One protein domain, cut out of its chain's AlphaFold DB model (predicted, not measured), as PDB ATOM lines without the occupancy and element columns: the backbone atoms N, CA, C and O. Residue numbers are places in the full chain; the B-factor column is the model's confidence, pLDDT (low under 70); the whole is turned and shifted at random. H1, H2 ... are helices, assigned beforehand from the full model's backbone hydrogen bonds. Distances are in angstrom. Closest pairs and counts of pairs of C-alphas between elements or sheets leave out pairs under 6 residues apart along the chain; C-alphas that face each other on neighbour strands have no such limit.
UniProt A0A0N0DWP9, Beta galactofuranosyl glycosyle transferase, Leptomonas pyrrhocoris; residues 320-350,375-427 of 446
ATOM      1  N   SER A 320     134.615 102.359  77.828       79.81
ATOM      2  CA  SER A 320     134.110 101.668  79.015       79.81
ATOM      3  C   SER A 320     134.584 102.363  80.287       79.81
ATOM      4  O   SER A 320     135.775 102.550  80.500       79.81
ATOM      5  N   LYS A 321     133.653 102.733  81.165       73.88
ATOM      6  CA  LYS A 321     133.990 103.245  82.503       73.88
ATOM      7  C   LYS A 321     134.149 102.122  83.531       73.88
ATOM      8  O   LYS A 321     134.730 102.343  84.584       73.88
ATOM      9  N   GLU A 322     133.659 100.928  83.205       76.19
ATOM     10  CA  GLU A 322     133.565  99.775  84.109       76.19
ATOM     11  C   GLU A 322     134.875  98.981  84.193       76.19
ATOM     12  O   GLU A 322     135.095  98.245  85.145       76.19
ATOM     13  N   LEU A 323     135.781  99.167  83.228       81.81
ATOM     14  CA  LEU A 323     137.081  98.492  83.202       81.81
ATOM     15  C   LEU A 323     138.103  99.051  84.212       81.81
ATOM     16  O   LEU A 323     139.145  98.431  84.411       81.81
ATOM     17  N   GLY A 324     137.855 100.223  84.812       84.31
ATOM     18  CA  GLY A 324     138.727 100.819  85.833       84.31
ATOM     19  C   GLY A 324     140.221 100.807  85.465       84.31
ATOM     20  O   GLY A 324     140.621 101.294  84.402       84.31
ATOM     21  N   ASP A 325     141.043 100.213  86.335       85.31
ATOM     22  CA  ASP A 325     142.498 100.104  86.159       85.31
ATOM     23  C   ASP A 325     142.922  99.264  84.945       85.31
ATOM     24  O   ASP A 325     143.991  99.509  84.378       85.31
ATOM     25  N   VAL A 326     142.093  98.317  84.490       88.44
ATOM     26  CA  VAL A 326     142.375  97.537  83.272       88.44
ATOM     27  C   VAL A 326     142.400  98.459  82.057       88.44
ATOM     28  O   VAL A 326     143.313  98.370  81.238       88.44
ATOM     29  N   LEU A 327     141.457  99.403  81.952       88.56
ATOM     30  CA  LEU A 327     141.447 100.348  80.834       88.56
ATOM     31  C   LEU A 327     142.609 101.339  80.903       88.56
ATOM     32  O   LEU A 327     143.192 101.666  79.871       88.56
ATOM     33  N   VAL A 328     142.981 101.791  82.101       90.19
ATOM     34  CA  VAL A 328     144.192 102.601  82.299       90.19
ATOM     35  C   VAL A 328     145.417 101.850  81.779       90.19
ATOM     36  O   VAL A 328     146.218 102.423  81.040       90.19
ATOM     37  N   PHE A 329     145.550 100.571  82.137       90.44
ATOM     38  CA  PHE A 329     146.657  99.740  81.687       90.44
ATOM     39  C   PHE A 329     146.660  99.543  80.166       90.44
ATOM     40  O   PHE A 329     147.687  99.770  79.520       90.44
ATOM     41  N   LEU A 330     145.500  99.211  79.590       89.44
ATOM     42  CA  LEU A 330     145.302  99.081  78.146       89.44
ATOM     43  C   LEU A 330     145.715 100.353  77.403       89.44
ATOM     44  O   LEU A 330     146.492 100.285  76.455       89.44
ATOM     45  N   ARG A 331     145.261 101.527  77.843       89.19
ATOM     46  CA  ARG A 331     145.643 102.804  77.223       89.19
ATOM     47  C   ARG A 331     147.138 103.074  77.372       89.19
ATOM     48  O   ARG A 331     147.805 103.411  76.396       89.19
ATOM     49  N   GLY A 332     147.668 102.857  78.576       90.38
ATOM     50  CA  GLY A 332     149.058 103.128  78.920       90.38
ATOM     51  C   GLY A 332     150.060 102.375  78.047       90.38
ATOM     52  O   GLY A 332     150.990 102.973  77.508       90.38
ATOM     53  N   VAL A 333     149.847 101.069  77.877       90.44
ATOM     54  CA  VAL A 333     150.717 100.209  77.063       90.44
ATOM     55  C   VAL A 333     150.422 100.362  75.566       90.44
ATOM     56  O   VAL A 333     151.363 100.364  74.771       90.44
ATOM     57  N   THR A 334     149.159 100.567  75.168       89.44
ATOM     58  CA  THR A 334     148.785 100.834  73.763       89.44
ATOM     59  C   THR A 334     149.492 102.072  73.229       89.44
ATOM     60  O   THR A 334     150.011 102.028  72.115       89.44
ATOM     61  N   GLU A 335     149.583 103.135  74.038       87.94
ATOM     62  CA  GLU A 335     150.349 104.341  73.705       87.94
ATOM     63  C   GLU A 335     151.760 103.975  73.236       87.94
ATOM     64  O   GLU A 335     152.189 104.428  72.188       87.94
ATOM     65  N   ILE A 336     152.458 103.089  73.953       88.88
ATOM     66  CA  ILE A 336     153.838 102.702  73.631       88.88
ATOM     67  C   ILE A 336     153.906 101.766  72.419       88.88
ATOM     68  O   ILE A 336     154.777 101.923  71.561       88.88
ATOM     69  N   LEU A 337     152.981 100.809  72.313       88.56
ATOM     70  CA  LEU A 337     152.959  99.823  71.230       88.56
ATOM     71  C   LEU A 337     152.718 100.451  69.848       88.56
ATOM     72  O   LEU A 337     153.287  99.984  68.860       88.56
ATOM     73  N   LEU A 338     151.927 101.526  69.759       87.00
ATOM     74  CA  LEU A 338     151.627 102.206  68.488       87.00
ATOM     75  C   LEU A 338     152.858 102.824  67.813       87.00
ATOM     76  O   LEU A 338     152.854 103.022  66.597       87.00
ATOM     77  N   TYR A 339     153.923 103.077  68.572       83.62
ATOM     78  CA  TYR A 339     155.191 103.581  68.041       83.62
ATOM     79  C   TYR A 339     156.075 102.506  67.432       83.62
ATOM     80  O   TYR A 339     157.126 102.833  66.884       83.62
ATOM     81  N   LYS A 340     155.665 101.232  67.517       85.88
ATOM     82  CA  LYS A 340     156.371 100.110  66.894       85.88
ATOM     83  C   LYS A 340     157.853 100.080  67.289       85.88
ATOM     84  O   LYS A 340     158.719  99.749  66.489       85.88
ATOM     85  N   LEU A 341     158.169 100.435  68.538       87.44
ATOM     86  CA  LEU A 341     159.557 100.568  68.990       87.44
ATOM     87  C   LEU A 341     160.318  99.238  68.915       87.44
ATOM     88  O   LEU A 341     161.515  99.261  68.633       87.44
ATOM     89  N   SER A 342     159.643  98.101  69.121       88.50
ATOM     90  CA  SER A 342     160.213  96.767  68.891       88.50
ATOM     91  C   SER A 342     160.536  96.517  67.416       88.50
ATOM     92  O   SER A 342     161.590  95.974  67.121       88.50
ATOM     93  N   GLU A 343     159.685  96.973  66.491       87.56
ATOM     94  CA  GLU A 343     159.923  96.888  65.040       87.56
ATOM     95  C   GLU A 343     161.129  97.734  64.634       87.56
ATOM     96  O   GLU A 343     162.005  97.268  63.916       87.56
ATOM     97  N   VAL A 344     161.201  98.978  65.124       85.69
ATOM     98  CA  VAL A 344     162.336  99.882  64.880       85.69
ATOM     99  C   VAL A 344     163.627  99.272  65.418       85.69
ATOM    100  O   VAL A 344     164.647  99.301  64.736       85.69
ATOM    101  N   TYR A 345     163.581  98.684  66.616       85.75
ATOM    102  CA  TYR A 345     164.717  97.961  67.181       85.75
ATOM    103  C   TYR A 345     165.109  96.758  66.332       85.75
ATOM    104  O   TYR A 345     166.279  96.616  66.002       85.75
ATOM    105  N   TRP A 346     164.148  95.919  65.955       84.06
ATOM    106  CA  TRP A 346     164.399  94.717  65.171       84.06
ATOM    107  C   TRP A 346     164.976  95.053  63.787       84.06
ATOM    108  O   TRP A 346     165.986  94.479  63.393       84.06
ATOM    109  N   ASN A 347     164.422  96.059  63.101       81.19
ATOM    110  CA  ASN A 347     164.934  96.571  61.824       81.19
ATOM    111  C   ASN A 347     166.315  97.236  61.957       81.19
ATOM    112  O   ASN A 347     167.115  97.199  61.025       81.19
ATOM    113  N   GLY A 348     166.570  97.893  63.093       74.12
ATOM    114  CA  GLY A 348     167.822  98.584  63.396       74.12
ATOM    115  C   GLY A 348     168.895  97.689  64.015       74.12
ATOM    116  O   GLY A 348     170.042  98.122  64.133       74.12
ATOM    117  N   LYS A 349     168.549  96.455  64.406       71.81
ATOM    118  CA  LYS A 349     169.495  95.448  64.883       71.81
ATOM    119  C   LYS A 349     170.520  95.288  63.759       71.81
ATOM    120  O   LYS A 349     170.115  94.900  62.660       71.81
ATOM    121  N   PRO A 350     171.802  95.673  63.971       53.09
ATOM    122  CA  PRO A 350     172.806  95.658  62.915       53.09
ATOM    123  C   PRO A 350     172.752  94.273  62.316       53.09
ATOM    124  O   PRO A 350     172.899  93.314  63.067       53.09
ATOM    125  N   ARG A 375     169.509 100.166  79.363       85.50
ATOM    126  CA  ARG A 375     169.207 101.591  79.173       85.50
ATOM    127  C   ARG A 375     167.892 101.777  78.412       85.50
ATOM    128  O   ARG A 375     166.971 102.415  78.921       85.50
ATOM    129  N   ARG A 376     167.761 101.113  77.260       88.50
ATOM    130  CA  ARG A 376     166.527 101.068  76.466       88.50
ATOM    131  C   ARG A 376     165.354 100.519  77.274       88.50
ATOM    132  O   ARG A 376     164.278 101.109  77.244       88.50
ATOM    133  N   ARG A 377     165.544  99.411  78.000       87.69
ATOM    134  CA  ARG A 377     164.474  98.816  78.821       87.69
ATOM    135  C   ARG A 377     163.976  99.774  79.892       87.69
ATOM    136  O   ARG A 377     162.774  99.987  79.976       87.69
ATOM    137  N   ARG A 378     164.882 100.406  80.646       89.25
ATOM    138  CA  ARG A 378     164.503 101.403  81.660       89.25
ATOM    139  C   ARG A 378     163.739 102.576  81.054       89.25
ATOM    140  O   ARG A 378     162.733 102.982  81.625       89.25
ATOM    141  N   ALA A 379     164.163 103.074  79.892       91.62
ATOM    142  CA  ALA A 379     163.439 104.130  79.193       91.62
ATOM    143  C   ALA A 379     162.017 103.685  78.810       91.62
ATOM    144  O   ALA A 379     161.060 104.392  79.104       91.62
ATOM    145  N   LEU A 380     161.848 102.489  78.232       92.12
ATOM    146  CA  LEU A 380     160.526 101.962  77.868       92.12
ATOM    147  C   LEU A 380     159.634 101.706  79.093       92.12
ATOM    148  O   LEU A 380     158.444 102.014  79.061       92.12
ATOM    149  N   GLU A 381     160.191 101.171  80.179       91.31
ATOM    150  CA  GLU A 381     159.486 101.005  81.454       91.31
ATOM    151  C   GLU A 381     159.016 102.353  82.008       91.31
ATOM    152  O   GLU A 381     157.853 102.491  82.389       91.31
ATOM    153  N   GLU A 382     159.887 103.365  82.007       92.69
ATOM    154  CA  GLU A 382     159.548 104.713  82.457       92.69
ATOM    155  C   GLU A 382     158.463 105.347  81.575       92.69
ATOM    156  O   GLU A 382     157.507 105.924  82.093       92.69
ATOM    157  N   MET A 383     158.541 105.173  80.255       92.62
ATOM    158  CA  MET A 383     157.507 105.636  79.325       92.62
ATOM    159  C   MET A 383     156.148 104.990  79.613       92.62
ATOM    160  O   MET A 383     155.137 105.695  79.636       92.62
ATOM    161  N   ILE A 384     156.108 103.679  79.887       92.06
ATOM    162  CA  ILE A 384     154.876 102.993  80.305       92.06
ATOM    163  C   ILE A 384     154.364 103.595  81.616       92.06
ATOM    164  O   ILE A 384     153.183 103.914  81.703       92.06
ATOM    165  N   GLN A 385     155.220 103.804  82.621       92.31
ATOM    166  CA  GLN A 385     154.785 104.369  83.905       92.31
ATOM    167  C   GLN A 385     154.213 105.783  83.767       92.31
ATOM    168  O   GLN A 385     153.147 106.060  84.318       92.31
ATOM    169  N   LEU A 386     154.864 106.656  82.996       93.38
ATOM    170  CA  LEU A 386     154.364 108.004  82.709       93.38
ATOM    171  C   LEU A 386     153.018 107.954  81.976       93.38
ATOM    172  O   LEU A 386     152.104 108.712  82.299       93.38
ATOM    173  N   SER A 387     152.867 107.021  81.033       92.50
ATOM    174  CA  SER A 387     151.610 106.788  80.318       92.50
ATOM    175  C   SER A 387     150.490 106.328  81.254       92.50
ATOM    176  O   SER A 387     149.399 106.901  81.256       92.50
ATOM    177  N   LEU A 388     150.767 105.367  82.140       91.94
ATOM    178  CA  LEU A 388     149.812 104.927  83.159       91.94
ATOM    179  C   LEU A 388     149.408 106.081  84.086       91.94
ATOM    180  O   LEU A 388     148.224 106.251  84.362       91.94
ATOM    181  N   GLN A 389     150.358 106.898  84.548       92.56
ATOM    182  CA  GLN A 389     150.067 108.069  85.386       92.56
ATOM    183  C   GLN A 389     149.160 109.075  84.667       92.56
ATOM    184  O   GLN A 389     148.179 109.540  85.254       92.56
ATOM    185  N   HIS A 390     149.429 109.357  83.390       92.75
ATOM    186  CA  HIS A 390     148.599 110.247  82.585       92.75
ATOM    187  C   HIS A 390     147.147 109.760  82.519       92.75
ATOM    188  O   HIS A 390     146.241 110.494  82.916       92.75
ATOM    189  N   TYR A 391     146.922 108.508  82.108       91.38
ATOM    190  CA  TYR A 391     145.569 107.965  81.952       91.38
ATOM    191  C   TYR A 391     144.840 107.734  83.284       91.38
ATOM    192  O   TYR A 391     143.611 107.788  83.304       91.38
ATOM    193  N   ARG A 392     145.559 107.558  84.405       91.56
ATOM    194  CA  ARG A 392     144.957 107.604  85.754       91.56
ATOM    195  C   ARG A 392     144.463 109.000  86.106       91.56
ATOM    196  O   ARG A 392     143.349 109.150  86.593       91.56
ATOM    197  N   SER A 393     145.289 110.019  85.867       91.25
ATOM    198  CA  SER A 393     144.947 111.407  86.205       91.25
ATOM    199  C   SER A 393     143.901 112.019  85.267       91.25
ATOM    200  O   SER A 393     143.240 112.990  85.625       91.25
ATOM    201  N   ASN A 394     143.731 111.444  84.073       88.38
ATOM    202  CA  ASN A 394     142.825 111.935  83.048       88.38
ATOM    203  C   ASN A 394     141.957 110.802  82.478       88.38
ATOM    204  O   ASN A 394     142.179 110.312  81.371       88.38
ATOM    205  N   ALA A 395     140.934 110.393  83.231       81.62
ATOM    206  CA  ALA A 395     140.073 109.265  82.869       81.62
ATOM    207  C   ALA A 395     139.333 109.438  81.522       81.62
ATOM    208  O   ALA A 395     138.969 108.443  80.883       81.62
ATOM    209  N   SER A 396     139.108 110.679  81.069       84.00
ATOM    210  CA  SER A 396     138.465 110.973  79.781       84.00
ATOM    211  C   SER A 396     139.434 110.964  78.596       84.00
ATOM    212  O   SER A 396     138.971 110.897  77.452       84.00
ATOM    213  N   ALA A 397     140.750 110.994  78.842       86.62
ATOM    214  CA  ALA A 397     141.755 110.909  77.792       86.62
ATOM    215  C   ALA A 397     141.634 109.591  77.022       86.62
ATOM    216  O   ALA A 397     141.334 108.533  77.579       86.62
ATOM    217  N   ARG A 398     141.885 109.664  75.717       86.12
ATOM    218  CA  ARG A 398     141.901 108.514  74.811       86.12
ATOM    219  C   ARG A 398     143.252 108.443  74.127       86.12
ATOM    220  O   ARG A 398     143.875 109.482  73.914       86.12
ATOM    221  N   VAL A 399     143.649 107.235  73.745       86.25
ATOM    222  CA  VAL A 399     144.881 107.033  72.985       86.25
ATOM    223  C   VAL A 399     144.754 107.694  71.612       86.25
ATOM    224  O   VAL A 399     143.810 107.415  70.865       86.25
ATOM    225  N   ASP A 400     145.696 108.577  71.265       82.75
ATOM    226  CA  ASP A 400     145.759 109.184  69.932       82.75
ATOM    227  C   ASP A 400     146.398 108.202  68.945       82.75
ATOM    228  O   ASP A 400     147.615 108.090  68.819       82.75
ATOM    229  N   ARG A 401     145.551 107.496  68.196       80.12
ATOM    230  CA  ARG A 401     145.983 106.517  67.187       80.12
ATOM    231  C   ARG A 401     146.351 107.152  65.846       80.12
ATOM    232  O   ARG A 401     146.804 106.449  64.949       80.12
ATOM    233  N   THR A 402     146.129 108.457  65.675       71.50
ATOM    234  CA  THR A 402     146.283 109.142  64.380       71.50
ATOM    235  C   THR A 402     147.694 109.678  64.150       71.50
ATOM    236  O   THR A 402     148.033 110.042  63.025       71.50
ATOM    237  N   LYS A 403     148.532 109.731  65.195       61.59
ATOM    238  CA  LYS A 403     149.870 110.332  65.140       61.59
ATOM    239  C   LYS A 403     150.910 109.469  65.845       61.59
ATOM    240  O   LYS A 403     151.368 109.808  66.931       61.59
ATOM    241  N   SER A 404     151.409 108.450  65.148       58.50
ATOM    242  CA  SER A 404     152.602 107.677  65.543       58.50
ATOM    243  C   SER A 404     153.889 108.513  65.682       58.50
ATOM    244  O   SER A 404     154.950 107.964  65.939       58.50
ATOM    245  N   ALA A 405     153.837 109.841  65.536       56.41
ATOM    246  CA  ALA A 405     154.966 110.749  65.748       56.41
ATOM    247  C   ALA A 405     154.947 111.468  67.117       56.41
ATOM    248  O   ALA A 405     155.859 112.237  67.407       56.41
ATOM    249  N   LYS A 406     153.920 111.278  67.959       68.44
ATOM    250  CA  LYS A 406     153.706 112.063  69.191       68.44
ATOM    251  C   LYS A 406     153.988 111.302  70.491       68.44
ATOM    252  O   LYS A 406     153.207 111.417  71.437       68.44
ATOM    253  N   ILE A 407     155.099 110.557  70.551       71.25
ATOM    254  CA  ILE A 407     155.461 109.738  71.726       71.25
ATOM    255  C   ILE A 407     155.297 110.567  72.993       71.25
ATOM    256  O   ILE A 407     155.958 111.596  73.136       71.25
ATOM    257  N   ILE A 408     154.400 110.124  73.882       79.44
ATOM    258  CA  ILE A 408     154.142 110.724  75.195       79.44
ATOM    259  C   ILE A 408     154.031 112.260  75.149       79.44
ATOM    260  O   ILE A 408     154.669 112.964  75.921       79.44
ATOM    261  N   ALA A 409     153.228 112.824  74.238       83.06
ATOM    262  CA  ALA A 409     153.108 114.285  74.093       83.06
ATOM    263  C   ALA A 409     152.667 115.027  75.375       83.06
ATOM    264  O   ALA A 409     152.898 116.229  75.488       83.06
ATOM    265  N   PHE A 410     152.054 114.316  76.325       84.88
ATOM    266  CA  PHE A 410     151.699 114.810  77.657       84.88
ATOM    267  C   PHE A 410     152.896 114.925  78.620       84.88
ATOM    268  O   PHE A 410     152.773 115.545  79.673       84.88
ATOM    269  N   VAL A 411     154.044 114.330  78.289       87.94
ATOM    270  CA  VAL A 411     155.298 114.463  79.039       87.94
ATOM    271  C   VAL A 411     156.010 115.733  78.594       87.94
ATOM    272  O   VAL A 411     155.978 116.109  77.417       87.94
ATOM    273  N   ASN A 412     156.655 116.407  79.550       91.50
ATOM    274  CA  ASN A 412     157.390 117.630  79.259       91.50
ATOM    275  C   ASN A 412     158.465 117.390  78.163       91.50
ATOM    276  O   ASN A 412     158.994 116.278  78.049       91.50
ATOM    277  N   PRO A 413     158.770 118.397  77.320       91.50
ATOM    278  CA  PRO A 413     159.637 118.199  76.157       91.50
ATOM    279  C   PRO A 413     161.040 117.681  76.490       91.50
ATOM    280  O   PRO A 413     161.517 116.790  75.794       91.50
ATOM    281  N   GLU A 414     161.656 118.188  77.559       92.25
ATOM    282  CA  GLU A 414     163.008 117.810  77.992       92.25
ATOM    283  C   GLU A 414     163.079 116.333  78.397       92.25
ATOM    284  O   GLU A 414     163.925 115.580  77.917       92.25
ATOM    285  N   LYS A 415     162.129 115.869  79.217       93.44
ATOM    286  CA  LYS A 415     162.052 114.470  79.640       93.44
ATOM    287  C   LYS A 415     161.740 113.545  78.470       93.44
ATOM    288  O   LYS A 415     162.285 112.445  78.392       93.44
ATOM    289  N   ARG A 416     160.875 113.974  77.547       90.62
ATOM    290  CA  ARG A 416     160.598 113.219  76.319       90.62
ATOM    291  C   ARG A 416     161.860 113.079  75.469       90.62
ATOM    292  O   ARG A 416     162.155 111.977  75.026       90.62
ATOM    293  N   GLU A 417     162.597 114.165  75.254       90.50
ATOM    294  CA  GLU A 417     163.862 114.141  74.514       90.50
ATOM    295  C   GLU A 417     164.886 113.227  75.189       90.50
ATOM    296  O   GLU A 417     165.470 112.375  74.520       90.50
ATOM    297  N   GLN A 418     165.023 113.313  76.518       92.88
ATOM    298  CA  GLN A 418     165.847 112.391  77.293       92.88
ATOM    299  C   GLN A 418     165.467 110.935  76.994       92.88
ATOM    300  O   GLN A 418     166.319 110.166  76.564       92.88
ATOM    301  N   LEU A 419     164.198 110.553  77.167       91.75
ATOM    302  CA  LEU A 419     163.734 109.176  76.954       91.75
ATOM    303  C   LEU A 419     163.991 108.689  75.522       91.75
ATOM    304  O   LEU A 419     164.465 107.573  75.333       91.75
ATOM    305  N   LEU A 420     163.729 109.523  74.513       89.12
ATOM    306  CA  LEU A 420     163.989 109.176  73.113       89.12
ATOM    307  C   LEU A 420     165.484 108.991  72.830       89.12
ATOM    308  O   LEU A 420     165.857 108.075  72.097       89.12
ATOM    309  N   ASN A 421     166.345 109.807  73.442       89.25
ATOM    310  CA  ASN A 421     167.792 109.643  73.337       89.25
ATOM    311  C   ASN A 421     168.240 108.308  73.943       89.25
ATOM    312  O   ASN A 421     169.016 107.591  73.317       89.25
ATOM    313  N   GLU A 422     167.701 107.920  75.102       89.06
ATOM    314  CA  GLU A 422     167.993 106.632  75.752       89.06
ATOM    315  C   GLU A 422     167.615 105.420  74.874       89.06
ATOM    316  O   GLU A 422     168.324 104.413  74.882       89.06
ATOM    317  N   LEU A 423     166.533 105.511  74.084       86.12
ATOM    318  CA  LEU A 423     166.097 104.441  73.171       86.12
ATOM    319  C   LEU A 423     167.047 104.214  71.990       86.12
ATOM    320  O   LEU A 423     167.112 103.091  71.480       86.12
ATOM    321  N   ASN A 424     167.733 105.274  71.554       78.19
ATOM    322  CA  ASN A 424     168.606 105.288  70.378       78.19
ATOM    323  C   ASN A 424     170.072 104.996  70.711       78.19
ATOM    324  O   ASN A 424     170.905 104.911  69.808       78.19
ATOM    325  N   VAL A 425     170.407 104.837  71.993       75.50
ATOM    326  CA  VAL A 425     171.757 104.454  72.407       75.50
ATOM    327  C   VAL A 425     172.009 103.022  71.954       75.50
ATOM    328  O   VAL A 425     171.438 102.065  72.490       75.50
ATOM    329  N   SER A 426     172.872 102.886  70.948       66.00
ATOM    330  CA  SER A 426     173.350 101.591  70.494       66.00
ATOM    331  C   SER A 426     174.170 100.929  71.597       66.00
ATOM    332  O   SER A 426     174.949 101.566  72.309       66.00
ATOM    333  N   VAL A 427     173.982  99.622  71.744       65.06
ATOM    334  CA  VAL A 427     174.876  98.813  72.565       65.06
ATOM    335  C   VAL A 427     176.011  98.365  71.663       65.06
ATOM    336  O   VAL A 427     175.773  97.669  70.675       65.06
TER     337      VAL A 427
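This is residues 320 to 350 and 375 to 427 of the 446 residues of the protein "Beta galactofuranosyl glycosyle transferase" of Leptomonas pyrrhocoris (UniProt A0A0N0DWP9). H1 and H2 follow each other in a row along the long axis, and the longest helix, H3, runs back beside H1 at a slant; H4 packs on the first part of H3. A long loop, residues 394 to 412, joins H3 to H4. The printed part has 84 residues with four named helices, H1 to H4, and no named strand; the class is all helix. It is compact, with a radius of gyration of the C-alphas of 13.4 A, yet elongated, spanning 45 by 25 by 22 A.

H1, residues 324 to 337, begins at C-alpha 324 (138.727, 100.819, 85.833) and is 20.4 A long. H2 is residues 341 to 348, 10.2 A. H3, residues 375 to 393, is 27.1 A. H4, residues 413 to 424, 16.7 A, ends at C-alpha 424 (168.606, 105.288, 70.378).

H1 and H3 touch, opposite ways at a steep tilt of 41 degrees; their closest C-alphas, of Gly 332 and Leu 388, are 4.7 A apart. H3 and H4 form a helical hairpin, opposite ways at 37 degrees, only just steep; residues 375 to 383 touch 419 to 424, closest at the C-alphas of Arg 376 and Leu 423, 4.7 A. H2 and H4 are near each other; H1 and H4 are apart. Every O i to N i+4 pair is within hydrogen-bond range in H2, H3 and H4, and 9 of 10 in H1.

The C-alphas farthest apart, of Glu 322 and Pro 350, are 44.8 A apart. Residues 351 to 374 are not printed, and C-alphas 350 and 375 are 17.7 A apart across the cut. The link from H3 to H4 is long. The model's pLDDT is under 70 at residues 350, 403 to 406 and 426 to 427.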